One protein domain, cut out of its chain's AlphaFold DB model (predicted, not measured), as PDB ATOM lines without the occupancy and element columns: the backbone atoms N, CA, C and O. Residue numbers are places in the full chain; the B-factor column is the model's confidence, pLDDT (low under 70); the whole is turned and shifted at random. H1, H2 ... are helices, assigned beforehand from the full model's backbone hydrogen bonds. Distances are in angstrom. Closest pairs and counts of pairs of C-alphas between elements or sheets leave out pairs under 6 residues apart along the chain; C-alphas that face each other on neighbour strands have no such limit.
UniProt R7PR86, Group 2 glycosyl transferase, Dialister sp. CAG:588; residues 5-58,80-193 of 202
ATOM      1  N   SER A   5      18.840  23.053 -37.153       92.19
ATOM      2  CA  SER A   5      19.520  24.174 -36.498       92.19
ATOM      3  C   SER A   5      20.334  23.687 -35.301       92.19
ATOM      4  O   SER A   5      21.521  24.002 -35.184       92.19
ATOM      5  N   GLU A   6      19.742  22.829 -34.471       93.69
ATOM      6  CA  GLU A   6      20.425  22.201 -33.340       93.69
ATOM      7  C   GLU A   6      21.513  21.217 -33.789       93.69
ATOM      8  O   GLU A   6      22.607  21.210 -33.220       93.69
ATOM      9  N   ILE A   7      21.287  20.436 -34.853       94.50
ATOM     10  CA  ILE A   7      22.333  19.563 -35.418       94.50
ATOM     11  C   ILE A   7      23.526  20.394 -35.902       94.50
ATOM     12  O   ILE A   7      24.666  20.105 -35.533       94.50
ATOM     13  N   ARG A   8      23.280  21.444 -36.695       94.12
ATOM     14  CA  ARG A   8      24.328  22.350 -37.196       94.12
ATOM     15  C   ARG A   8      25.112  22.968 -36.051       94.12
ATOM     16  O   ARG A   8      26.338  22.937 -36.078       94.12
ATOM     17  N   LYS A   9      24.426  23.469 -35.023       93.50
ATOM     18  CA  LYS A   9      25.056  24.025 -33.821       93.50
ATOM     19  C   LYS A   9      25.925  22.989 -33.108       93.50
ATOM     20  O   LYS A   9      27.064  23.289 -32.758       93.50
ATOM     21  N   LYS A  10      25.442  21.758 -32.925       95.19
ATOM     22  CA  LYS A  10      26.223  20.689 -32.287       95.19
ATOM     23  C   LYS A  10      27.452  20.281 -33.105       95.19
ATOM     24  O   LYS A  10      28.497  20.046 -32.506       95.19
ATOM     25  N   ILE A  11      27.361  20.229 -34.435       95.50
ATOM     26  CA  ILE A  11      28.514  19.993 -35.325       95.50
ATOM     27  C   ILE A  11      29.513  21.158 -35.227       95.50
ATOM     28  O   ILE A  11      30.700  20.933 -34.992       95.50
ATOM     29  N   LEU A  12      29.029  22.404 -35.305       94.62
ATOM     30  CA  LEU A  12      29.843  23.623 -35.191       94.62
ATOM     31  C   LEU A  12      30.581  23.732 -33.856       94.62
ATOM     32  O   LEU A  12      31.687  24.264 -33.805       94.62
ATOM     33  N   LEU A  13      30.001  23.236 -32.770       94.25
ATOM     34  CA  LEU A  13      30.642  23.260 -31.458       94.25
ATOM     35  C   LEU A  13      31.460  21.997 -31.159       94.25
ATOM     36  O   LEU A  13      32.070  21.928 -30.095       94.25
ATOM     37  N   ASP A  14      31.537  21.052 -32.107       95.56
ATOM     38  CA  ASP A  14      32.189  19.739 -31.951       95.56
ATOM     39  C   ASP A  14      31.554  18.891 -30.823       95.56
ATOM     40  O   ASP A  14      32.194  18.013 -30.251       95.56
ATOM     41  N   ASN A  15      30.276  19.150 -30.506       95.00
ATOM     42  CA  ASN A  15      29.450  18.361 -29.579       95.00
ATOM     43  C   ASN A  15      28.879  17.109 -30.260       95.00
ATOM     44  O   ASN A  15      28.608  16.103 -29.607       95.00
ATOM     45  N   LEU A  16      28.683  17.178 -31.576       94.12
ATOM     46  CA  LEU A  16      28.553  16.008 -32.435       94.12
ATOM     47  C   LEU A  16      29.849  15.852 -33.215       94.12
ATOM     48  O   LEU A  16      30.388  16.829 -33.731       94.12
ATOM     49  N   SER A  17      30.330  14.612 -33.302       92.88
ATOM     50  CA  SER A  17      31.615  14.321 -33.927       92.88
ATOM     51  C   SER A  17      31.671  14.833 -35.362       92.88
ATOM     52  O   SER A  17      30.865  14.429 -36.209       92.88
ATOM     53  N   ASN A  18      32.687  15.650 -35.634       96.06
ATOM     54  CA  ASN A  18      33.011  16.119 -36.972       96.06
ATOM     55  C   ASN A  18      33.646  15.049 -37.864       96.06
ATOM     56  O   ASN A  18      33.993  15.381 -38.980       96.06
ATOM     57  N   ILE A  19      33.807  13.791 -37.438       94.00
ATOM     58  CA  ILE A  19      34.362  12.748 -38.320       94.00
ATOM     59  C   ILE A  19      33.409  12.508 -39.500       94.00
ATOM     60  O   ILE A  19      32.216  12.304 -39.280       94.00
ATOM     61  N   SER A  20      33.903  12.498 -40.739       93.94
ATOM     62  CA  SER A  20      33.028  12.377 -41.917       93.94
ATOM     63  C   SER A  20      32.543  10.944 -42.158       93.94
ATOM     64  O   SER A  20      31.448  10.734 -42.677       93.94
ATOM     65  N   CYS A  21      33.341   9.936 -41.788       92.69
ATOM     66  CA  CYS A  21      32.942   8.533 -41.911       92.69
ATOM     67  C   CYS A  21      31.770   8.184 -40.971       92.69
ATOM     68  O   CYS A  21      31.552   8.834 -39.949       92.69
ATOM     69  N   GLY A  22      31.000   7.153 -41.334       91.88
ATOM     70  CA  GLY A  22      29.811   6.738 -40.579       91.88
ATOM     71  C   GLY A  22      28.592   7.653 -40.754       91.88
ATOM     72  O   GLY A  22      27.620   7.521 -40.018       91.88
ATOM     73  N   LYS A  23      28.628   8.581 -41.719       94.12
ATOM     74  CA  LYS A  23      27.520   9.477 -42.080       94.12
ATOM     75  C   LYS A  23      27.136   9.291 -43.548       94.12
ATOM     76  O   LYS A  23      27.976   8.960 -44.383       94.12
ATOM     77  N   LEU A  24      25.864   9.533 -43.866       95.38
ATOM     78  CA  LEU A  24      25.338   9.499 -45.232       95.38
ATOM     79  C   LEU A  24      25.034  10.920 -45.712       95.38
ATOM     80  O   LEU A  24      24.338  11.677 -45.040       95.38
ATOM     81  N   TYR A  25      25.533  11.269 -46.899       96.44
ATOM     82  CA  TYR A  25      25.411  12.609 -47.467       96.44
ATOM     83  C   TYR A  25      24.795  12.563 -48.860       96.44
ATOM     84  O   TYR A  25      25.144  11.719 -49.685       96.44
ATOM     85  N   LYS A  26      23.933  13.536 -49.174       97.38
ATOM     86  CA  LYS A  26      23.533  13.777 -50.567       97.38
ATOM     87  C   LYS A  26      24.731  14.329 -51.344       97.38
ATOM     88  O   LYS A  26      25.376  15.267 -50.877       97.38
ATOM     89  N   LYS A  27      24.966  13.819 -52.560       97.25
ATOM     90  CA  LYS A  27      26.062  14.256 -53.448       97.25
ATOM     91  C   LYS A  27      26.135  15.781 -53.597       97.25
ATOM     92  O   LYS A  27      27.208  16.341 -53.423       97.25
ATOM     93  N   LYS A  28      24.986  16.441 -53.801       97.44
ATOM     94  CA  LYS A  28      24.880  17.901 -53.995       97.44
ATOM     95  C   LYS A  28      25.476  18.758 -52.868       97.44
ATOM     96  O   LYS A  28      25.827  19.908 -53.084       97.44
ATOM     97  N   LEU A  29      25.600  18.223 -51.646       97.31
ATOM     98  CA  LEU A  29      26.223  18.961 -50.536       97.31
ATOM     99  C   LEU A  29      27.719  19.210 -50.789       97.31
ATOM    100  O   LEU A  29      28.284  20.185 -50.296       97.31
ATOM    101  N   TRP A  30      28.337  18.353 -51.601       97.19
ATOM    102  CA  TRP A  30      29.752  18.381 -51.945       97.19
ATOM    103  C   TRP A  30      30.048  19.173 -53.221       97.19
ATOM    104  O   TRP A  30      31.191  19.190 -53.676       97.19
ATOM    105  N   ASP A  31      29.062  19.831 -53.829       97.00
ATOM    106  CA  ASP A  31      29.301  20.606 -55.047       97.00
ATOM    107  C   ASP A  31      30.314  21.727 -54.759       97.00
ATOM    108  O   ASP A  31      30.177  22.497 -53.804       97.00
ATOM    109  N   ASN A  32      31.396  21.760 -55.544       96.00
ATOM    110  CA  ASN A  32      32.508  22.711 -55.415       96.00
ATOM    111  C   ASN A  32      33.151  22.798 -54.015       96.00
ATOM    112  O   ASN A  32      33.707  23.831 -53.647       96.00
ATOM    113  N   PHE A  33      33.098  21.725 -53.218       95.69
ATOM    114  CA  PHE A  33      33.778  21.657 -51.923       95.69
ATOM    115  C   PHE A  33      34.431  20.297 -51.716       95.69
ATOM    116  O   PHE A  33      33.849  19.249 -52.006       95.69
ATOM    117  N   ARG A  34      35.681  20.304 -51.267       96.25
ATOM    118  CA  ARG A  34      36.510  19.107 -51.104       96.25
ATOM    119  C   ARG A  34      37.265  19.193 -49.789       96.25
ATOM    120  O   ARG A  34      37.429  20.276 -49.232       96.25
ATOM    121  N   PHE A  35      37.733  18.042 -49.318       97.25
ATOM    122  CA  PHE A  35      38.645  17.996 -48.185       97.25
ATOM    123  C   PHE A  35      39.899  18.835 -48.461       97.25
ATOM    124  O   PHE A  35      40.424  18.798 -49.580       97.25
ATOM    125  N   PRO A  36      40.389  19.591 -47.466       96.75
ATOM    126  CA  PRO A  36      41.605  20.373 -47.614       96.75
ATOM    127  C   PRO A  36      42.822  19.450 -47.722       96.75
ATOM    128  O   PRO A  36      43.041  18.569 -46.890       96.75
ATOM    129  N   VAL A  37      43.656  19.678 -48.735       95.19
ATOM    130  CA  VAL A  37      44.896  18.916 -48.915       95.19
ATOM    131  C   VAL A  37      45.915  19.325 -47.851       95.19
ATOM    132  O   VAL A  37      46.153  20.508 -47.619       95.19
ATOM    133  N   GLY A  38      46.558  18.336 -47.226       92.69
ATOM    134  CA  GLY A  38      47.668  18.561 -46.294       92.69
ATOM    135  C   GLY A  38      47.267  18.829 -44.841       92.69
ATOM    136  O   GLY A  38      48.145  19.114 -44.024       92.69
ATOM    137  N   LEU A  39      45.982  18.709 -44.487       95.50
ATOM    138  CA  LEU A  39      45.520  18.751 -43.096       95.50
ATOM    139  C   LEU A  39      45.237  17.331 -42.575       95.50
ATOM    140  O   LEU A  39      44.611  16.544 -43.266       95.50
ATOM    141  N   LEU A  40      45.683  17.018 -41.350       94.75
ATOM    142  CA  LEU A  40      45.424  15.742 -40.652       94.75
ATOM    143  C   LEU A  40      44.058  15.671 -39.955       94.75
ATOM    144  O   LEU A  40      43.686  14.636 -39.412       94.75
ATOM    145  N   ASN A  41      43.401  16.817 -39.792       95.12
ATOM    146  CA  ASN A  41      42.069  16.918 -39.203       95.12
ATOM    147  C   ASN A  41      41.128  17.541 -40.234       95.12
ATOM    148  O   ASN A  41      40.424  18.503 -39.946       95.12
ATOM    149  N   GLU A  42      41.188  17.005 -41.448       96.81
ATOM    150  CA  GLU A  42      40.412  17.390 -42.619       96.81
ATOM    151  C   GLU A  42      38.909  17.342 -42.348       96.81
ATOM    152  O   GLU A  42      38.190  18.254 -42.742       96.81
ATOM    153  N   ASP A  43      38.447  16.354 -41.583       96.94
ATOM    154  CA  ASP A  43      37.036  16.218 -41.239       96.94
ATOM    155  C   ASP A  43      36.514  17.407 -40.416       96.94
ATOM    156  O   ASP A  43      35.435  17.931 -40.689       96.94
ATOM    157  N   LEU A  44      37.312  17.883 -39.448       97.69
ATOM    158  CA  LEU A  44      36.991  19.063 -38.636       97.69
ATOM    159  C   LEU A  44      36.916  20.331 -39.495       97.69
ATOM    160  O   LEU A  44      36.166  21.239 -39.186       97.69
ATOM    161  N   TYR A  45      37.687  20.410 -40.574       98.06
ATOM    162  CA  TYR A  45      37.573  21.524 -41.510       98.06
ATOM    163  C   TYR A  45      36.312  21.392 -42.370       98.06
ATOM    164  O   TYR A  45      35.563  22.341 -42.554       98.06
ATOM    165  N   THR A  46      36.052  20.205 -42.903       97.81
ATOM    166  CA  THR A  46      35.025  20.005 -43.927       97.81
ATOM    167  C   THR A  46      33.603  19.946 -43.366       97.81
ATOM    168  O   THR A  46      32.680  20.492 -43.976       97.81
ATOM    169  N   CYS A  47      33.389  19.305 -42.216       97.06
ATOM    170  CA  CYS A  47      32.047  19.094 -41.678       97.06
ATOM    171  C   CYS A  47      31.205  20.358 -41.429       97.06
ATOM    172  O   CYS A  47      30.037  20.326 -41.833       97.06
ATOM    173  N   PRO A  48      31.699  21.465 -40.835       96.75
ATOM    174  CA  PRO A  48      30.856  22.643 -40.603       96.75
ATOM    175  C   PRO A  48      30.219  23.174 -41.896       96.75
ATOM    176  O   PRO A  48      29.033  23.502 -41.909       96.75
ATOM    177  N   GLU A  49      30.962  23.195 -43.003       97.19
ATOM    178  CA  GLU A  49      30.465  23.668 -44.297       97.19
ATOM    179  C   GLU A  49      29.505  22.666 -44.954       97.19
ATOM    180  O   GLU A  49      28.478  23.056 -45.503       97.19
ATOM    181  N   ILE A  50      29.766  21.359 -44.866       97.19
ATOM    182  CA  ILE A  50      28.832  20.357 -45.405       97.19
ATOM    183  C   ILE A  50      27.476  20.421 -44.689       97.19
ATOM    184  O   ILE A  50      26.427  20.380 -45.337       97.19
ATOM    185  N   PHE A  51      27.479  20.570 -43.362       95.81
ATOM    186  CA  PHE A  51      26.248  20.699 -42.582       95.81
ATOM    187  C   PHE A  51      25.581  22.075 -42.736       95.81
ATOM    188  O   PHE A  51      24.356  22.170 -42.621       95.81
ATOM    189  N   SER A  52      26.331  23.133 -43.070       95.75
ATOM    190  CA  SER A  52      25.742  24.441 -43.393       95.75
ATOM    191  C   SER A  52      24.838  24.359 -44.629       95.75
ATOM    192  O   SER A  52      23.742  24.918 -44.635       95.75
ATOM    193  N   ARG A  53      25.222  23.556 -45.628       95.81
ATOM    194  CA  ARG A  53      24.486  23.354 -46.892       95.81
ATOM    195  C   ARG A  53      23.275  22.428 -46.779       95.81
ATOM    196  O   ARG A  53      22.423  22.407 -47.669       95.81
ATOM    197  N   ALA A  54      23.197  21.622 -45.724       95.38
ATOM    198  CA  ALA A  54      22.145  20.625 -45.565       95.38
ATOM    199  C   ALA A  54      20.798  21.276 -45.211       95.38
ATOM    200  O   ALA A  54      20.668  21.910 -44.174       95.38
ATOM    201  N   GLN A  55      19.771  21.083 -46.043       94.94
ATOM    202  CA  GLN A  55      18.405  21.560 -45.756       94.94
ATOM    203  C   GLN A  55      17.741  20.781 -44.613       94.94
ATOM    204  O   GLN A  55      16.878  21.306 -43.918       94.94
ATOM    205  N   SER A  56      18.149  19.529 -44.423       95.00
ATOM    206  CA  SER A  56      17.709  18.668 -43.335       95.00
ATOM    207  C   SER A  56      18.781  17.641 -42.995       95.00
ATOM    208  O   SER A  56      19.624  17.301 -43.830       95.00
ATOM    209  N   ALA A  57      18.735  17.147 -41.762       94.75
ATOM    210  CA  ALA A  57      19.564  16.064 -41.258       94.75
ATOM    211  C   ALA A  57      18.753  15.261 -40.232       94.75
ATOM    212  O   ALA A  57      17.765  15.753 -39.692       94.75
ATOM    213  N   CYS A  58      19.160  14.021 -39.998       94.00
ATOM    214  CA  CYS A  58      18.565  13.128 -39.013       94.00
ATOM    215  C   CYS A  58      19.700  12.384 -38.316       94.00
ATOM    216  O   CYS A  58      20.674  11.999 -38.971       94.00
ATOM    217  N   SER A  80      52.495   9.418 -32.613       89.25
ATOM    218  CA  SER A  80      53.499  10.206 -33.330       89.25
ATOM    219  C   SER A  80      53.549  11.648 -32.828       89.25
ATOM    220  O   SER A  80      52.553  12.373 -32.874       89.25
ATOM    221  N   PHE A  81      54.733  12.092 -32.393       91.19
ATOM    222  CA  PHE A  81      54.948  13.481 -31.976       91.19
ATOM    223  C   PHE A  81      54.786  14.449 -33.155       91.19
ATOM    224  O   PHE A  81      54.184  15.512 -33.010       91.19
ATOM    225  N   LYS A  82      55.239  14.034 -34.347       93.19
ATOM    226  CA  LYS A  82      55.005  14.757 -35.602       93.19
ATOM    227  C   LYS A  82      53.508  14.987 -35.818       93.19
ATOM    228  O   LYS A  82      53.087  16.122 -36.018       93.19
ATOM    229  N   ASN A  83      52.700  13.933 -35.697       93.44
ATOM    230  CA  ASN A  83      51.251  14.034 -35.894       93.44
ATOM    231  C   ASN A  83      50.580  14.853 -34.789       93.44
ATOM    232  O   ASN A  83      49.589  15.519 -35.058       93.44
ATOM    233  N   CYS A  84      51.128  14.867 -33.569       92.50
ATOM    234  CA  CYS A  84      50.648  15.750 -32.506       92.50
ATOM    235  C   CYS A  84      50.746  17.227 -32.922       92.50
ATOM    236  O   CYS A  84      49.763  17.953 -32.781       92.50
ATOM    237  N   ILE A  85      51.891  17.651 -33.477       95.69
ATOM    238  CA  ILE A  85      52.115  19.027 -33.954       95.69
ATOM    239  C   ILE A  85      51.241  19.329 -35.170       95.69
ATOM    240  O   ILE A  85      50.489  20.304 -35.152       95.69
ATOM    241  N   LEU A  86      51.293  18.467 -36.190       96.44
ATOM    242  CA  LEU A  86      50.508  18.632 -37.415       96.44
ATOM    243  C   LEU A  86      49.006  18.670 -37.120       96.44
ATOM    244  O   LEU A  86      48.305  19.505 -37.672       96.44
ATOM    245  N   SER A  87      48.519  17.865 -36.174       96.00
ATOM    246  CA  SER A  87      47.128  17.918 -35.722       96.00
ATOM    247  C   SER A  87      46.776  19.264 -35.082       96.00
ATOM    248  O   SER A  87      45.676  19.763 -35.298       96.00
ATOM    249  N   LYS A  88      47.672  19.911 -34.319       97.25
ATOM    250  CA  LYS A  88      47.375  21.260 -33.788       97.25
ATOM    251  C   LYS A  88      47.280  22.288 -34.907       97.25
ATOM    252  O   LYS A  88      46.352  23.089 -34.888       97.25
ATOM    253  N   TYR A  89      48.182  22.221 -35.882       98.25
ATOM    254  CA  TYR A  89      48.123  23.076 -37.065       98.25
ATOM    255  C   TYR A  89      46.836  22.833 -37.874       98.25
ATOM    256  O   TYR A  89      46.115  23.773 -38.181       98.25
ATOM    257  N   SER A  90      46.456  21.579 -38.129       98.00
ATOM    258  CA  SER A  90      45.210  21.262 -38.839       98.00
ATOM    259  C   SER A  90      43.959  21.694 -38.082       98.00
ATOM    260  O   SER A  90      43.021  22.203 -38.687       98.00
ATOM    261  N   ARG A  91      43.944  21.559 -36.750       98.19
ATOM    262  CA  ARG A  91      42.823  22.024 -35.923       98.19
ATOM    263  C   ARG A  91      42.705  23.543 -35.878       98.19
ATOM    264  O   ARG A  91      41.589  24.013 -35.715       98.19
ATOM    265  N   MET A  92      43.794  24.304 -36.029       98.50
ATOM    266  CA  MET A  92      43.709  25.762 -36.196       98.50
ATOM    267  C   MET A  92      42.807  26.102 -37.383       98.50
ATOM    268  O   MET A  92      41.818  26.804 -37.208       98.50
ATOM    269  N   TRP A  93      43.104  25.537 -38.556       98.50
ATOM    270  CA  TRP A  93      42.316  25.768 -39.767       98.50
ATOM    271  C   TRP A  93      40.906  25.193 -39.683       98.50
ATOM    272  O   TRP A  93      39.970  25.839 -40.134       98.50
ATOM    273  N   GLY A  94      40.736  24.024 -39.058       98.25
ATOM    274  CA  GLY A  94      39.404  23.480 -38.794       98.25
ATOM    275  C   GLY A  94      38.547  24.452 -37.980       98.25
ATOM    276  O   GLY A  94      37.458  24.819 -38.396       98.25
ATOM    277  N   TRP A  95      39.067  24.964 -36.863       98.56
ATOM    278  CA  TRP A  95      38.324  25.923 -36.041       98.56
ATOM    279  C   TRP A  95      38.134  27.296 -36.701       98.56
ATOM    280  O   TRP A  95      37.139  27.958 -36.408       98.56
ATOM    281  N   GLU A  96      39.033  27.720 -37.592       98.38
ATOM    282  CA  GLU A  96      38.803  28.926 -38.398       98.38
ATOM    283  C   GLU A  96      37.626  28.729 -39.357       98.38
ATOM    284  O   GLU A  96      36.755  29.590 -39.448       98.38
ATOM    285  N   GLU A  97      37.526  27.566 -40.002       98.12
ATOM    286  CA  GLU A  97      36.390  27.254 -40.868       98.12
ATOM    287  C   GLU A  97      35.077  27.171 -40.074       98.12
ATOM    288  O   GLU A  97      34.050  27.706 -40.496       98.12
ATOM    289  N   HIS A  98      35.116  26.608 -38.861       98.38
ATOM    290  CA  HIS A  98      33.990  26.681 -37.929       98.38
ATOM    291  C   HIS A  98      33.596  28.131 -37.611       98.38
ATOM    292  O   HIS A  98      32.406  28.433 -37.576       98.38
ATOM    293  N   ALA A  99      34.556  29.037 -37.395       98.25
ATOM    294  CA  ALA A  99      34.271  30.452 -37.151       98.25
ATOM    295  C   ALA A  99      33.645  31.126 -38.387       98.25
ATOM    296  O   ALA A  99      32.637  31.821 -38.258       98.25
ATOM    297  N   ARG A 100      34.163  30.845 -39.591       97.94
ATOM    298  CA  ARG A 100      33.620  31.338 -40.871       97.94
ATOM    299  C   ARG A 100      32.191  30.861 -41.139       97.94
ATOM    300  O   ARG A 100      31.411  31.563 -41.782       97.94
ATOM    301  N   VAL A 101      31.850  29.640 -40.738       97.69
ATOM    302  CA  VAL A 101      30.482  29.120 -40.878       97.69
ATOM    303  C   VAL A 101      29.583  29.665 -39.767       97.69
ATOM    304  O   VAL A 101      28.448  30.062 -40.038       97.69
ATOM    305  N   ALA A 102      30.087  29.750 -38.533       97.12
ATOM    306  CA  ALA A 102      29.352  30.307 -37.402       97.12
ATOM    307  C   ALA A 102      28.956  31.769 -37.640       97.12
ATOM    308  O   ALA A 102      27.815  32.115 -37.356       97.12
ATOM    309  N   SER A 103      29.815  32.592 -38.250       97.06
ATOM    310  CA  SER A 103      29.494  33.993 -38.573       97.06
ATOM    311  C   SER A 103      28.268  34.158 -39.480       97.06
ATOM    312  O   SER A 103      27.624  35.201 -39.471       97.06
ATOM    313  N   LYS A 104      27.918  33.120 -40.252       94.62
ATOM    314  CA  LYS A 104      26.762  33.110 -41.161       94.62
ATOM    315  C   LYS A 104      25.521  32.481 -40.533       94.62
ATOM    316  O   LYS A 104      24.412  32.911 -40.826       94.62
ATOM    317  N   LEU A 105      25.695  31.435 -39.722       92.00
ATOM    318  CA  LEU A 105      24.582  30.636 -39.195       92.00
ATOM    319  C   LEU A 105      24.195  30.983 -37.758       92.00
ATOM    320  O   LEU A 105      23.016  30.995 -37.426       92.00
ATOM    321  N   VAL A 106      25.185  31.211 -36.899       92.38
ATOM    322  CA  VAL A 106      25.017  31.453 -35.461       92.38
ATOM    323  C   VAL A 106      26.136  32.383 -34.958       92.38
ATOM    324  O   VAL A 106      27.048  31.929 -34.257       92.38
ATOM    325  N   PRO A 107      26.087  33.692 -35.298       94.88
ATOM    326  CA  PRO A 107      27.187  34.635 -35.054       94.88
ATOM    327  C   PRO A 107      27.655  34.703 -33.595       94.88
ATOM    328  O   PRO A 107      28.829  34.946 -33.324       94.88
ATOM    329  N   ALA A 108      26.763  34.401 -32.645       94.69
ATOM    330  CA  ALA A 108      27.076  34.320 -31.218       94.69
ATOM    331  C   ALA A 108      28.252  33.374 -30.886       94.69
ATOM    332  O   ALA A 108      28.950  33.599 -29.899       94.69
ATOM    333  N   PHE A 109      28.507  32.347 -31.708       95.31
ATOM    334  CA  PHE A 109      29.580  31.370 -31.486       95.31
ATOM    335  C   PHE A 109      30.843  31.616 -32.322       95.31
ATOM    336  O   PHE A 109      31.850  30.943 -32.106       95.31
ATOM    337  N   GLU A 110      30.840  32.588 -33.241       96.88
ATOM    338  CA  GLU A 110      32.008  32.892 -34.083       96.88
ATOM    339  C   GLU A 110      33.252  33.175 -33.232       96.88
ATOM    340  O   GLU A 110      34.315  32.589 -33.452       96.88
ATOM    341  N   ARG A 111      33.098  34.032 -32.214       97.00
ATOM    342  CA  ARG A 111      34.189  34.407 -31.308       97.00
ATOM    343  C   ARG A 111      34.771  33.190 -30.593       97.00
ATOM    344  O   ARG A 111      35.992  33.062 -30.521       97.00
ATOM    345  N   GLU A 112      33.924  32.298 -30.085       96.31
ATOM    346  CA  GLU A 112      34.367  31.090 -29.379       96.31
ATOM    347  C   GLU A 112      35.158  30.162 -30.315       96.31
ATOM    348  O   GLU A 112      36.255  29.708 -29.973       96.31
ATOM    349  N   CYS A 113      34.640  29.912 -31.522       97.75
ATOM    350  CA  CYS A 113      35.325  29.111 -32.535       97.75
ATOM    351  C   CYS A 113      36.691  29.711 -32.883       97.75
ATOM    352  O   CYS A 113      37.700  29.000 -32.904       97.75
ATOM    353  N   ARG A 114      36.761  31.033 -33.055       98.00
ATOM    354  CA  ARG A 114      38.017  31.708 -33.384       98.00
ATOM    355  C   ARG A 114      39.017  31.701 -32.230       98.00
ATOM    356  O   ARG A 114      40.201  31.446 -32.440       98.00
ATOM    357  N   GLN A 115      38.565  31.838 -30.984       98.00
ATOM    358  CA  GLN A 115      39.421  31.632 -29.807       98.00
ATOM    359  C   GLN A 115      40.002  30.209 -29.755       98.00
ATOM    360  O   GLN A 115      41.168  30.030 -29.381       98.00
ATOM    361  N   LYS A 116      39.226  29.185 -30.145       98.06
ATOM    362  CA  LYS A 116      39.734  27.810 -30.274       98.06
ATOM    363  C   LYS A 116      40.797  27.724 -31.372       98.06
ATOM    364  O   LYS A 116      41.864  27.167 -31.099       98.06
ATOM    365  N   ALA A 117      40.563  28.312 -32.546       98.56
ATOM    366  CA  ALA A 117      41.533  28.360 -33.644       98.56
ATOM    367  C   ALA A 117      42.863  28.992 -33.206       98.56
ATOM    368  O   ALA A 117      43.915  28.353 -33.308       98.56
ATOM    369  N   ILE A 118      42.814  30.175 -32.586       98.62
ATOM    370  CA  ILE A 118      43.990  30.877 -32.048       98.62
ATOM    371  C   ILE A 118      44.703  30.030 -30.982       98.62
ATOM    372  O   ILE A 118      45.930  29.904 -30.982       98.62
ATOM    373  N   ALA A 119      43.963  29.372 -30.088       98.50
ATOM    374  CA  ALA A 119      44.568  28.498 -29.086       98.50
ATOM    375  C   ALA A 119      45.294  27.288 -29.710       98.50
ATOM    376  O   ALA A 119      46.307  26.838 -29.167       98.50
ATOM    377  N   TYR A 120      44.795  26.744 -30.824       98.56
ATOM    378  CA  TYR A 120      45.478  25.685 -31.571       98.56
ATOM    379  C   TYR A 120      46.691  26.208 -32.345       98.56
ATOM    380  O   TYR A 120      47.720  25.531 -32.332       98.56
ATOM    381  N   ALA A 121      46.617  27.419 -32.901       98.56
ATOM    382  CA  ALA A 121      47.736  28.118 -33.531       98.56
ATOM    383  C   ALA A 121      48.922  28.273 -32.560       98.56
ATOM    384  O   ALA A 121      50.034  27.822 -32.844       98.56
ATOM    385  N   ILE A 122      48.661  28.799 -31.355       98.12
ATOM    386  CA  ILE A 122      49.665  28.940 -30.285       98.12
ATOM    387  C   ILE A 122      50.283  27.580 -29.942       98.12
ATOM    388  O   ILE A 122      51.504  27.445 -29.878       98.12
ATOM    389  N   LYS A 123      49.456  26.544 -29.740       97.12
ATOM    390  CA  LYS A 123      49.940  25.191 -29.412       97.12
ATOM    391  C   LYS A 123      50.806  24.604 -30.527       97.12
ATOM    392  O   LYS A 123      51.829  23.996 -30.223       97.12
ATOM    393  N   ALA A 124      50.398  24.767 -31.787       97.56
ATOM    394  CA  ALA A 124      51.148  24.291 -32.943       97.56
ATOM    395  C   ALA A 124      52.531  24.946 -32.991       97.56
ATOM    396  O   ALA A 124      53.534  24.238 -33.057       97.56
ATOM    397  N   TYR A 125      52.586  26.274 -32.851       97.38
ATOM    398  CA  TYR A 125      53.841  27.018 -32.843       97.38
ATOM    399  C   TYR A 125      54.754  26.604 -31.686       97.38
ATOM    400  O   TYR A 125      55.904  26.231 -31.911       97.38
ATOM    401  N   MET A 126      54.236  26.611 -30.454       95.31
ATOM    402  CA  MET A 126      55.001  26.291 -29.244       95.31
ATOM    403  C   MET A 126      55.613  24.888 -29.291       95.31
ATOM    404  O   MET A 126      56.754  24.702 -28.879       95.31
ATOM    405  N   LEU A 127      54.871  23.897 -29.795       94.56
ATOM    406  CA  LEU A 127      55.389  22.536 -29.946       94.56
ATOM    407  C   LEU A 127      56.360  22.411 -31.128       94.56
ATOM    408  O   LEU A 127      57.266  21.579 -31.079       94.56
ATOM    409  N   ASN A 128      56.190  23.223 -32.177       96.25
ATOM    410  CA  ASN A 128      57.112  23.249 -33.308       96.25
ATOM    411  C   ASN A 128      58.500  23.776 -32.920       96.25
ATOM    412  O   ASN A 128      59.507  23.295 -33.448       96.25
ATOM    413  N   GLN A 129      58.563  24.734 -31.986       94.06
ATOM    414  CA  GLN A 129      59.827  25.328 -31.553       94.06
ATOM    415  C   GLN A 129      60.797  24.257 -31.036       94.06
ATOM    416  O   GLN A 129      60.459  23.412 -30.208       94.06
ATOM    417  N   GLY A 130      62.020  24.272 -31.570       88.50
ATOM    418  CA  GLY A 130      63.061  23.293 -31.253       88.50
ATOM    419  C   GLY A 130      62.887  21.906 -31.888       88.50
ATOM    420  O   GLY A 130      63.770  21.070 -31.695       88.50
ATOM    421  N   ASN A 131      61.802  21.666 -32.639       92.06
ATOM    422  CA  ASN A 131      61.497  20.392 -33.302       92.06
ATOM    423  C   ASN A 131      61.434  20.488 -34.834       92.06
ATOM    424  O   ASN A 131      61.746  19.497 -35.488       92.06
ATOM    425  N   GLY A 132      61.045  21.643 -35.394       91.81
ATOM    426  CA  GLY A 132      61.103  21.910 -36.839       91.81
ATOM    427  C   GLY A 132      60.240  20.970 -37.687       91.81
ATOM    428  O   GLY A 132      60.673  20.516 -38.740       91.81
ATOM    429  N   ILE A 133      59.046  20.622 -37.199       95.81
ATOM    430  CA  ILE A 133      58.115  19.714 -37.882       95.81
ATOM    431  C   ILE A 133      57.229  20.448 -38.895       95.81
ATOM    432  O   ILE A 133      56.934  19.891 -39.951       95.81
ATOM    433  N   LEU A 134      56.777  21.660 -38.571       96.62
ATOM    434  CA  LEU A 134      56.070  22.524 -39.514       96.62
ATOM    435  C   LEU A 134      57.061  23.074 -40.537       96.62
ATOM    436  O   LEU A 134      58.185  23.437 -40.184       96.62
ATOM    437  N   SER A 135      56.630  23.170 -41.794       96.44
ATOM    438  CA  SER A 135      57.423  23.839 -42.824       96.44
ATOM    439  C   SER A 135      57.538  25.346 -42.537       96.44
ATOM    440  O   SER A 135      56.679  25.904 -41.845       96.44
ATOM    441  N   PRO A 136      58.536  26.050 -43.108       96.50
ATOM    442  CA  PRO A 136      58.651  27.502 -42.954       96.50
ATOM    443  C   PRO A 136      57.378  28.251 -43.368       96.50
ATOM    444  O   PRO A 136      56.974  29.202 -42.703       96.50
ATOM    445  N   LYS A 137      56.701  27.772 -44.423       96.88
ATOM    446  CA  LYS A 137      55.410  28.306 -44.874       96.88
ATOM    447  C   LYS A 137      54.328  28.141 -43.805       96.88
ATOM    448  O   LYS A 137      53.669  29.114 -43.460       96.88
ATOM    449  N   GLN A 138      54.177  26.939 -43.247       97.69
ATOM    450  CA  GLN A 138      53.179  26.664 -42.207       97.69
ATOM    451  C   GLN A 138      53.441  27.467 -40.930       97.69
ATOM    452  O   GLN A 138      52.511  27.958 -40.297       97.69
ATOM    453  N   GLU A 139      54.707  27.624 -40.541       96.69
ATOM    454  CA  GLU A 139      55.063  28.456 -39.393       96.69
ATOM    455  C   GLU A 139      54.732  29.936 -39.640       96.69
ATOM    456  O   GLU A 139      54.186  30.597 -38.752       96.69
ATOM    457  N   ALA A 140      55.011  30.448 -40.843       97.19
ATOM    458  CA  ALA A 140      54.654  31.808 -41.235       97.19
ATOM    459  C   ALA A 140      53.134  32.021 -41.225       97.19
ATOM    460  O   ALA A 140      52.665  32.994 -40.645       97.19
ATOM    461  N   GLU A 141      52.358  31.084 -41.775       98.19
ATOM    462  CA  GLU A 141      50.890  31.114 -41.738       98.19
ATOM    463  C   GLU A 141      50.353  31.212 -40.307       98.19
ATOM    464  O   GLU A 141      49.477  32.031 -40.036       98.19
ATOM    465  N   VAL A 142      50.913  30.437 -39.371       98.25
ATOM    466  CA  VAL A 142      50.531  30.507 -37.953       98.25
ATOM    467  C   VAL A 142      50.815  31.896 -37.375       98.25
ATOM    468  O   VAL A 142      49.941  32.473 -36.730       98.25
ATOM    469  N   LYS A 143      52.003  32.472 -37.611       97.75
ATOM    470  CA  LYS A 143      52.337  33.821 -37.111       97.75
ATOM    471  C   LYS A 143      51.443  34.903 -37.709       97.75
ATOM    472  O   LYS A 143      50.986  35.784 -36.977       97.75
ATOM    473  N   THR A 144      51.184  34.829 -39.011       98.38
ATOM    474  CA  THR A 144      50.284  35.749 -39.713       98.38
ATOM    475  C   THR A 144      48.881  35.654 -39.133       98.38
ATOM    476  O   THR A 144      48.316  36.672 -38.748       98.38
ATOM    477  N   TYR A 145      48.356  34.440 -38.958       98.44
ATOM    478  CA  TYR A 145      47.035  34.219 -38.375       98.44
ATOM    479  C   TYR A 145      46.915  34.793 -36.955       98.44
ATOM    480  O   TYR A 145      45.939  35.473 -36.647       98.44
ATOM    481  N   LEU A 146      47.923  34.576 -36.101       98.25
ATOM    482  CA  LEU A 146      47.966  35.154 -34.752       98.25
ATOM    483  C   LEU A 146      48.015  36.685 -34.769       98.25
ATOM    484  O   LEU A 146      47.441  37.324 -33.889       98.25
ATOM    485  N   SER A 147      48.705  37.263 -35.753       97.62
ATOM    486  CA  SER A 147      48.860  38.712 -35.893       97.62
ATOM    487  C   SER A 147      47.604  39.399 -36.416       97.62
ATOM    488  O   SER A 147      47.336  40.526 -36.008       97.62
ATOM    489  N   LEU A 148      46.851  38.724 -37.287       97.88
ATOM    490  CA  LEU A 148      45.590  39.213 -37.846       97.88
ATOM    491  C   LEU A 148      44.458  39.271 -36.817       97.88
ATOM    492  O   LEU A 148      43.545  40.058 -37.000       97.88
ATOM    493  N   HIS A 149      44.528  38.456 -35.762       96.88
ATOM    494  CA  HIS A 149      43.446  38.279 -34.788       96.88
ATOM    495  C   HIS A 149      43.849  38.704 -33.368       96.88
ATOM    496  O   HIS A 149      43.518  38.033 -32.384       96.88
ATOM    497  N   LYS A 150      44.641  39.776 -33.241       95.31
ATOM    498  CA  LYS A 150      45.127  40.299 -31.947       95.31
ATOM    499  C   LYS A 150      43.998  40.871 -31.087       95.31
ATOM    500  O   LYS A 150      44.064  40.826 -29.865       95.31
ATOM    501  N   GLU A 151      42.952  41.383 -31.709       95.25
ATOM    502  CA  GLU A 151      41.779  41.963 -31.062       95.25
ATOM    503  C   GLU A 151      40.920  40.927 -30.328       95.25
ATOM    504  O   GLU A 151      40.157  41.276 -29.429       95.25
ATOM    505  N   ILE A 152      41.050  39.643 -30.673       96.12
ATOM    506  CA  ILE A 152      40.277  38.578 -30.036       96.12
ATOM    507  C   ILE A 152      40.907  38.250 -28.679       96.12
ATOM    508  O   ILE A 152      42.051  37.788 -28.651       96.12
ATOM    509  N   PRO A 153      40.186  38.441 -27.560       95.06
ATOM    510  CA  PRO A 153      40.746  38.244 -26.232       95.06
ATOM    511  C   PRO A 153      40.958  36.760 -25.927       95.06
ATOM    512  O   PRO A 153      40.177  35.897 -26.343       95.06
ATOM    513  N   LEU A 154      41.992  36.462 -25.147       96.06
ATOM    514  CA  LEU A 154      42.316  35.134 -24.632       96.06
ATOM    515  C   LEU A 154      42.587  35.212 -23.125       96.06
ATOM    516  O   LEU A 154      42.704  36.286 -22.554       96.06
ATOM    517  N   SER A 155      42.735  34.057 -22.474       95.62
ATOM    518  CA  SER A 155      43.281  33.996 -21.110       95.62
ATOM    519  C   SER A 155      44.699  34.580 -21.060       95.62
ATOM    520  O   SER A 155      45.486  34.251 -21.952       95.62
ATOM    521  N   ASP A 156      45.070  35.259 -19.976       95.31
ATOM    522  CA  ASP A 156      46.366  35.943 -19.792       95.31
ATOM    523  C   ASP A 156      47.579  35.117 -20.230       95.31
ATOM    524  O   ASP A 156      48.445  35.582 -20.967       95.31
ATOM    525  N   LYS A 157      47.621  33.833 -19.857       95.06
ATOM    526  CA  LYS A 157      48.704  32.925 -20.264       95.06
ATOM    527  C   LYS A 157      48.829  32.789 -21.784       95.06
ATOM    528  O   LYS A 157      49.936  32.774 -22.313       95.06
ATOM    529  N   LYS A 158      47.707  32.615 -22.484       95.94
ATOM    530  CA  LYS A 158      47.680  32.486 -23.949       95.94
ATOM    531  C   LYS A 158      47.955  33.826 -24.617       95.94
ATOM    532  O   LYS A 158      48.594  33.836 -25.660       95.94
ATOM    533  N   GLU A 159      47.506  34.917 -24.007       96.62
ATOM    534  CA  GLU A 159      47.790  36.266 -24.476       96.62
ATOM    535  C   GLU A 159      49.291  36.542 -24.461       96.62
ATOM    536  O   GLU A 159      49.893  36.853 -25.485       96.62
ATOM    537  N   TRP A 160      49.930  36.265 -23.325       95.50
ATOM    538  CA  TRP A 160      51.376  36.341 -23.185       95.50
ATOM    539  C   TRP A 160      52.098  35.454 -24.209       95.50
ATOM    540  O   TRP A 160      53.037  35.905 -24.867       95.50
ATOM    541  N   GLN A 161      51.636  34.211 -24.407       96.00
ATOM    542  CA  GLN A 161      52.193  33.321 -25.433       96.00
ATOM    543  C   GLN A 161      52.051  33.914 -26.840       96.00
ATOM    544  O   GLN A 161      53.025  33.916 -27.586       96.00
ATOM    545  N   ARG A 162      50.871  34.428 -27.199       97.12
ATOM    546  CA  ARG A 162      50.603  35.065 -28.493       97.12
ATOM    547  C   ARG A 162      51.556  36.230 -28.738       97.12
ATOM    548  O   ARG A 162      52.226  36.240 -29.769       97.12
ATOM    549  N   THR A 163      51.675  37.146 -27.781       95.94
ATOM    550  CA  THR A 163      52.585  38.296 -27.864       95.94
ATOM    551  C   THR A 163      54.027  37.846 -28.055       95.94
ATOM    552  O   THR A 163      54.702  38.307 -28.973       95.94
ATOM    553  N   CYS A 164      54.488  36.866 -27.271       95.06
ATOM    554  CA  CYS A 164      55.852  36.366 -27.407       95.06
ATOM    555  C   CYS A 164      56.114  35.721 -28.779       95.06
ATOM    556  O   CYS A 164      57.208  35.863 -29.321       95.06
ATOM    557  N   ILE A 165      55.125  35.035 -29.361       95.62
ATOM    558  CA  ILE A 165      55.240  34.421 -30.692       95.62
ATOM    559  C   ILE A 165      55.333  35.489 -31.785       95.62
ATOM    560  O   ILE A 165      56.213  35.404 -32.643       95.62
ATOM    561  N   ILE A 166      54.440  36.480 -31.754       95.19
ATOM    562  CA  ILE A 166      54.360  37.541 -32.767       95.19
ATOM    563  C   ILE A 166      55.628  38.397 -32.749       95.19
ATOM    564  O   ILE A 166      56.208  38.675 -33.795       95.19
ATOM    565  N   GLU A 167      56.097  38.765 -31.560       94.12
ATOM    566  CA  GLU A 167      57.271  39.623 -31.376       94.12
ATOM    567  C   GLU A 167      58.596  38.840 -31.391       94.12
ATOM    568  O   GLU A 167      59.663  39.417 -31.202       94.12
ATOM    569  N   ASN A 168      58.552  37.518 -31.598       91.56
ATOM    570  CA  ASN A 168      59.700  36.605 -31.505       91.56
ATOM    571  C   ASN A 168      60.472  36.679 -30.168       91.56
ATOM    572  O   ASN A 168      61.648  36.300 -30.099       91.56
ATOM    573  N   LYS A 169      59.822  37.122 -29.086       90.25
ATOM    574  CA  LYS A 169      60.425  37.187 -27.751       90.25
ATOM    575  C   LYS A 169      60.635  35.785 -27.184       90.25
ATOM    576  O   LYS A 169      59.827  34.879 -27.380       90.25
ATOM    577  N   TYR A 170      61.734  35.611 -26.449       89.19
ATOM    578  CA  TYR A 170      62.066  34.369 -25.740       89.19
ATOM    579  C   TYR A 170      62.138  33.113 -26.630       89.19
ATOM    580  O   TYR A 170      61.936  31.997 -26.148       89.19
ATOM    581  N   LYS A 171      62.472  33.260 -27.923       88.00
ATOM    582  CA  LYS A 171      62.558  32.138 -28.878       88.00
ATOM    583  C   LYS A 171      63.437  30.986 -28.368       88.00
ATOM    584  O   LYS A 171      63.045  29.827 -28.471       88.00
ATOM    585  N   GLY A 172      64.586  31.293 -27.758       89.94
ATOM    586  CA  GLY A 172      65.473  30.287 -27.156       89.94
ATOM    587  C   GLY A 172      64.798  29.479 -26.041       89.94
ATOM    588  O   GLY A 172      64.836  28.250 -26.055       89.94
ATOM    589  N   PHE A 173      64.097  30.157 -25.127       89.69
ATOM    590  CA  PHE A 173      63.316  29.509 -24.072       89.69
ATOM    591  C   PHE A 173      62.182  28.646 -24.648       89.69
ATOM    592  O   PHE A 173      62.014  27.500 -24.233       89.69
ATOM    593  N   MET A 174      61.451  29.132 -25.659       90.19
ATOM    594  CA  MET A 174      60.410  28.338 -26.326       90.19
ATOM    595  C   MET A 174      60.968  27.070 -26.980       90.19
ATOM    596  O   MET A 174      60.349  26.014 -26.877       90.19
ATOM    597  N   CYS A 175      62.150  27.142 -27.601       92.62
ATOM    598  CA  CYS A 175      62.835  25.970 -28.149       92.62
ATOM    599  C   CYS A 175      63.154  24.928 -27.068       92.62
ATOM    600  O   CYS A 175      62.979  23.731 -27.304       92.62
ATOM    601  N   ILE A 176      63.591  25.359 -25.880       92.81
ATOM    602  CA  ILE A 176      63.835  24.460 -24.741       92.81
ATOM    603  C   ILE A 176      62.522  23.805 -24.304       92.81
ATOM    604  O   ILE A 176      62.448  22.580 -24.202       92.81
ATOM    605  N   VAL A 177      61.464  24.600 -24.121       91.12
ATOM    606  CA  VAL A 177      60.133  24.104 -23.741       91.12
ATOM    607  C   VAL A 177      59.614  23.074 -24.751       91.12
ATOM    608  O   VAL A 177      59.183  21.993 -24.353       91.12
ATOM    609  N   GLY A 178      59.698  23.354 -26.054       91.88
ATOM    610  CA  GLY A 178      59.255  22.435 -27.107       91.88
ATOM    611  C   GLY A 178      60.030  21.110 -27.130       91.88
ATOM    612  O   GLY A 178      59.431  20.044 -27.313       91.88
ATOM    613  N   ARG A 179      61.344  21.136 -26.865       93.81
ATOM    614  CA  ARG A 179      62.168  19.919 -26.717       93.81
ATOM    615  C   ARG A 179      61.794  19.118 -25.469       93.81
ATOM    616  O   ARG A 179      61.650  17.899 -25.558       93.81
ATOM    617  N   LEU A 180      61.568  19.780 -24.331       93.75
ATOM    618  CA  LEU A 180      61.101  19.123 -23.104       93.75
ATOM    619  C   LEU A 180      59.740  18.448 -23.313       93.75
ATOM    620  O   LEU A 180      59.561  17.291 -22.931       93.75
ATOM    621  N   TYR A 181      58.807  19.116 -23.998       93.25
ATOM    622  CA  TYR A 181      57.522  18.518 -24.370       93.25
ATOM    623  C   TYR A 181      57.692  17.244 -25.199       93.25
ATOM    624  O   TYR A 181      56.996  16.261 -24.940       93.25
ATOM    625  N   ARG A 182      58.624  17.226 -26.161       93.69
ATOM    626  CA  ARG A 182      58.928  16.025 -26.954       93.69
ATOM    627  C   ARG A 182      59.443  14.879 -26.086       93.69
ATOM    628  O   ARG A 182      58.995  13.747 -26.259       93.69
ATOM    629  N   ILE A 183      60.343  15.159 -25.143       93.12
ATOM    630  CA  ILE A 183      60.871  14.149 -24.212       93.12
ATOM    631  C   ILE A 183      59.730  13.555 -23.378       93.12
ATOM    632  O   ILE A 183      59.530  12.339 -23.383       93.12
ATOM    633  N   VAL A 184      58.925  14.408 -22.737       93.19
ATOM    634  CA  VAL A 184      57.779  13.980 -21.916       93.19
ATOM    635  C   VAL A 184      56.773  13.175 -22.742       93.19
ATOM    636  O   VAL A 184      56.276  12.144 -22.287       93.19
ATOM    637  N   PHE A 185      56.484  13.610 -23.969       92.12
ATOM    638  CA  PHE A 185      55.600  12.895 -24.884       92.12
ATOM    639  C   PHE A 185      56.127  11.491 -25.210       92.12
ATOM    640  O   PHE A 185      55.389  10.512 -25.087       92.12
ATOM    641  N   ASN A 186      57.411  11.370 -25.555       91.19
ATOM    642  CA  ASN A 186      58.036  10.084 -25.862       91.19
ATOM    643  C   ASN A 186      58.027   9.139 -24.652       91.19
ATOM    644  O   ASN A 186      57.734   7.952 -24.800       91.19
ATOM    645  N   MET A 187      58.288   9.659 -23.448       91.00
ATOM    646  CA  MET A 187      58.199   8.880 -22.208       91.00
ATOM    647  C   MET A 187      56.782   8.339 -21.988       91.00
ATOM    648  O   MET A 187      56.608   7.140 -21.754       91.00
ATOM    649  N   ARG A 188      55.759   9.193 -22.125       88.69
ATOM    650  CA  ARG A 188      54.347   8.797 -21.997       88.69
ATOM    651  C   ARG A 188      53.961   7.734 -23.022       88.69
ATOM    652  O   ARG A 188      53.343   6.736 -22.655       88.69
ATOM    653  N   ASN A 189      54.375   7.898 -24.278       86.69
ATOM    654  CA  ASN A 189      54.089   6.918 -25.324       86.69
ATOM    655  C   ASN A 189      54.788   5.581 -25.078       86.69
ATOM    656  O   ASN A 189      54.149   4.545 -25.228       86.69
ATOM    657  N   LYS A 190      56.038   5.578 -24.599       86.69
ATOM    658  CA  LYS A 190      56.744   4.343 -24.226       86.69
ATOM    659  C   LYS A 190      56.026   3.590 -23.101       86.69
ATOM    660  O   LYS A 190      55.891   2.370 -23.169       86.69
ATOM    661  N   ILE A 191      55.536   4.304 -22.084       86.69
ATOM    662  CA  ILE A 191      54.735   3.712 -20.997       86.69
ATOM    663  C   ILE A 191      53.435   3.121 -21.552       86.69
ATOM    664  O   ILE A 191      53.075   1.995 -21.210       86.69
ATOM    665  N   ARG A 192      52.744   3.851 -22.433       83.00
ATOM    666  CA  ARG A 192      51.494   3.395 -23.041       83.00
ATOM    667  C   ARG A 192      51.684   2.142 -23.899       83.00
ATOM    668  O   ARG A 192      50.944   1.183 -23.712       83.00
ATOM    669  N   SER A 193      52.696   2.107 -24.768       79.94
ATOM    670  CA  SER A 193      52.995   0.932 -25.597       79.94
ATOM    671  C   SER A 193      53.322  -0.301 -24.748       79.94
ATOM    672  O   SER A 193      52.863  -1.395 -25.055       79.94
TER     673      SER A 193
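This is residues 5 to 58 and 80 to 193 of the 202 residues of the protein "Group 2 glycosyl transferase" of Dialister sp. CAG:588 (UniProt R7PR86). A long helical hairpin, H4 and H5, runs through the middle of the domain, with H3 packed along H4 and H1 on H3 toward one end. Toward the other end H6 and H7 pack on H5, and H8 crosses the hairpin's end. The printed part, 168 residues with eight named helices, H1 to H8 in order, and no named strand, is all helix and compact, with a radius of gyration of the C-alphas of 17.3 A and spans of 51 by 42 by 26 A.

H1, residues 5 to 12, begins at C-alpha 5 (19.520, 24.174, -36.498). H2 is residues 27 to 30 and H3 residues 42 to 53. H4, residues 81 to 105, spans 35.6 A, and H5, residues 107 to 128, 32.1 A. H6 is residues 136 to 148 and H7 residues 156 to 166. H8, residues 171 to 193, spans 32.8 A and ends at C-alpha 193 (52.995, 0.932, -25.597).

H4 and H5 touch as a hairpin, at a shallow tilt of 16 degrees, opposite ways; their closest C-alphas, Met 92 and Ala 117, are 4.2 A apart. With H6 they form an up and down bundle, each helix running against the one before. H5 touches H6 with residues 118 to 125 alone, C-alphas 121 and 142 closest at 5.8 A. H3 touches H4, C-alphas 45 and 94 closest at 3.8 A. Every O i to N i+4 pair is within hydrogen-bond range in H1, H6, H7 and H8, against 6 of 8 in H3, 19 of 21 in H4 and 16 of 18 in H5; H2 is too short for such a pair.

Residues 59 to 79 are not printed; C-alphas 58 and 80 are 35.5 A apart across this cut. The links H1 to H2 and H2 to H3 are long. No printed residue is under 70 in pLDDT.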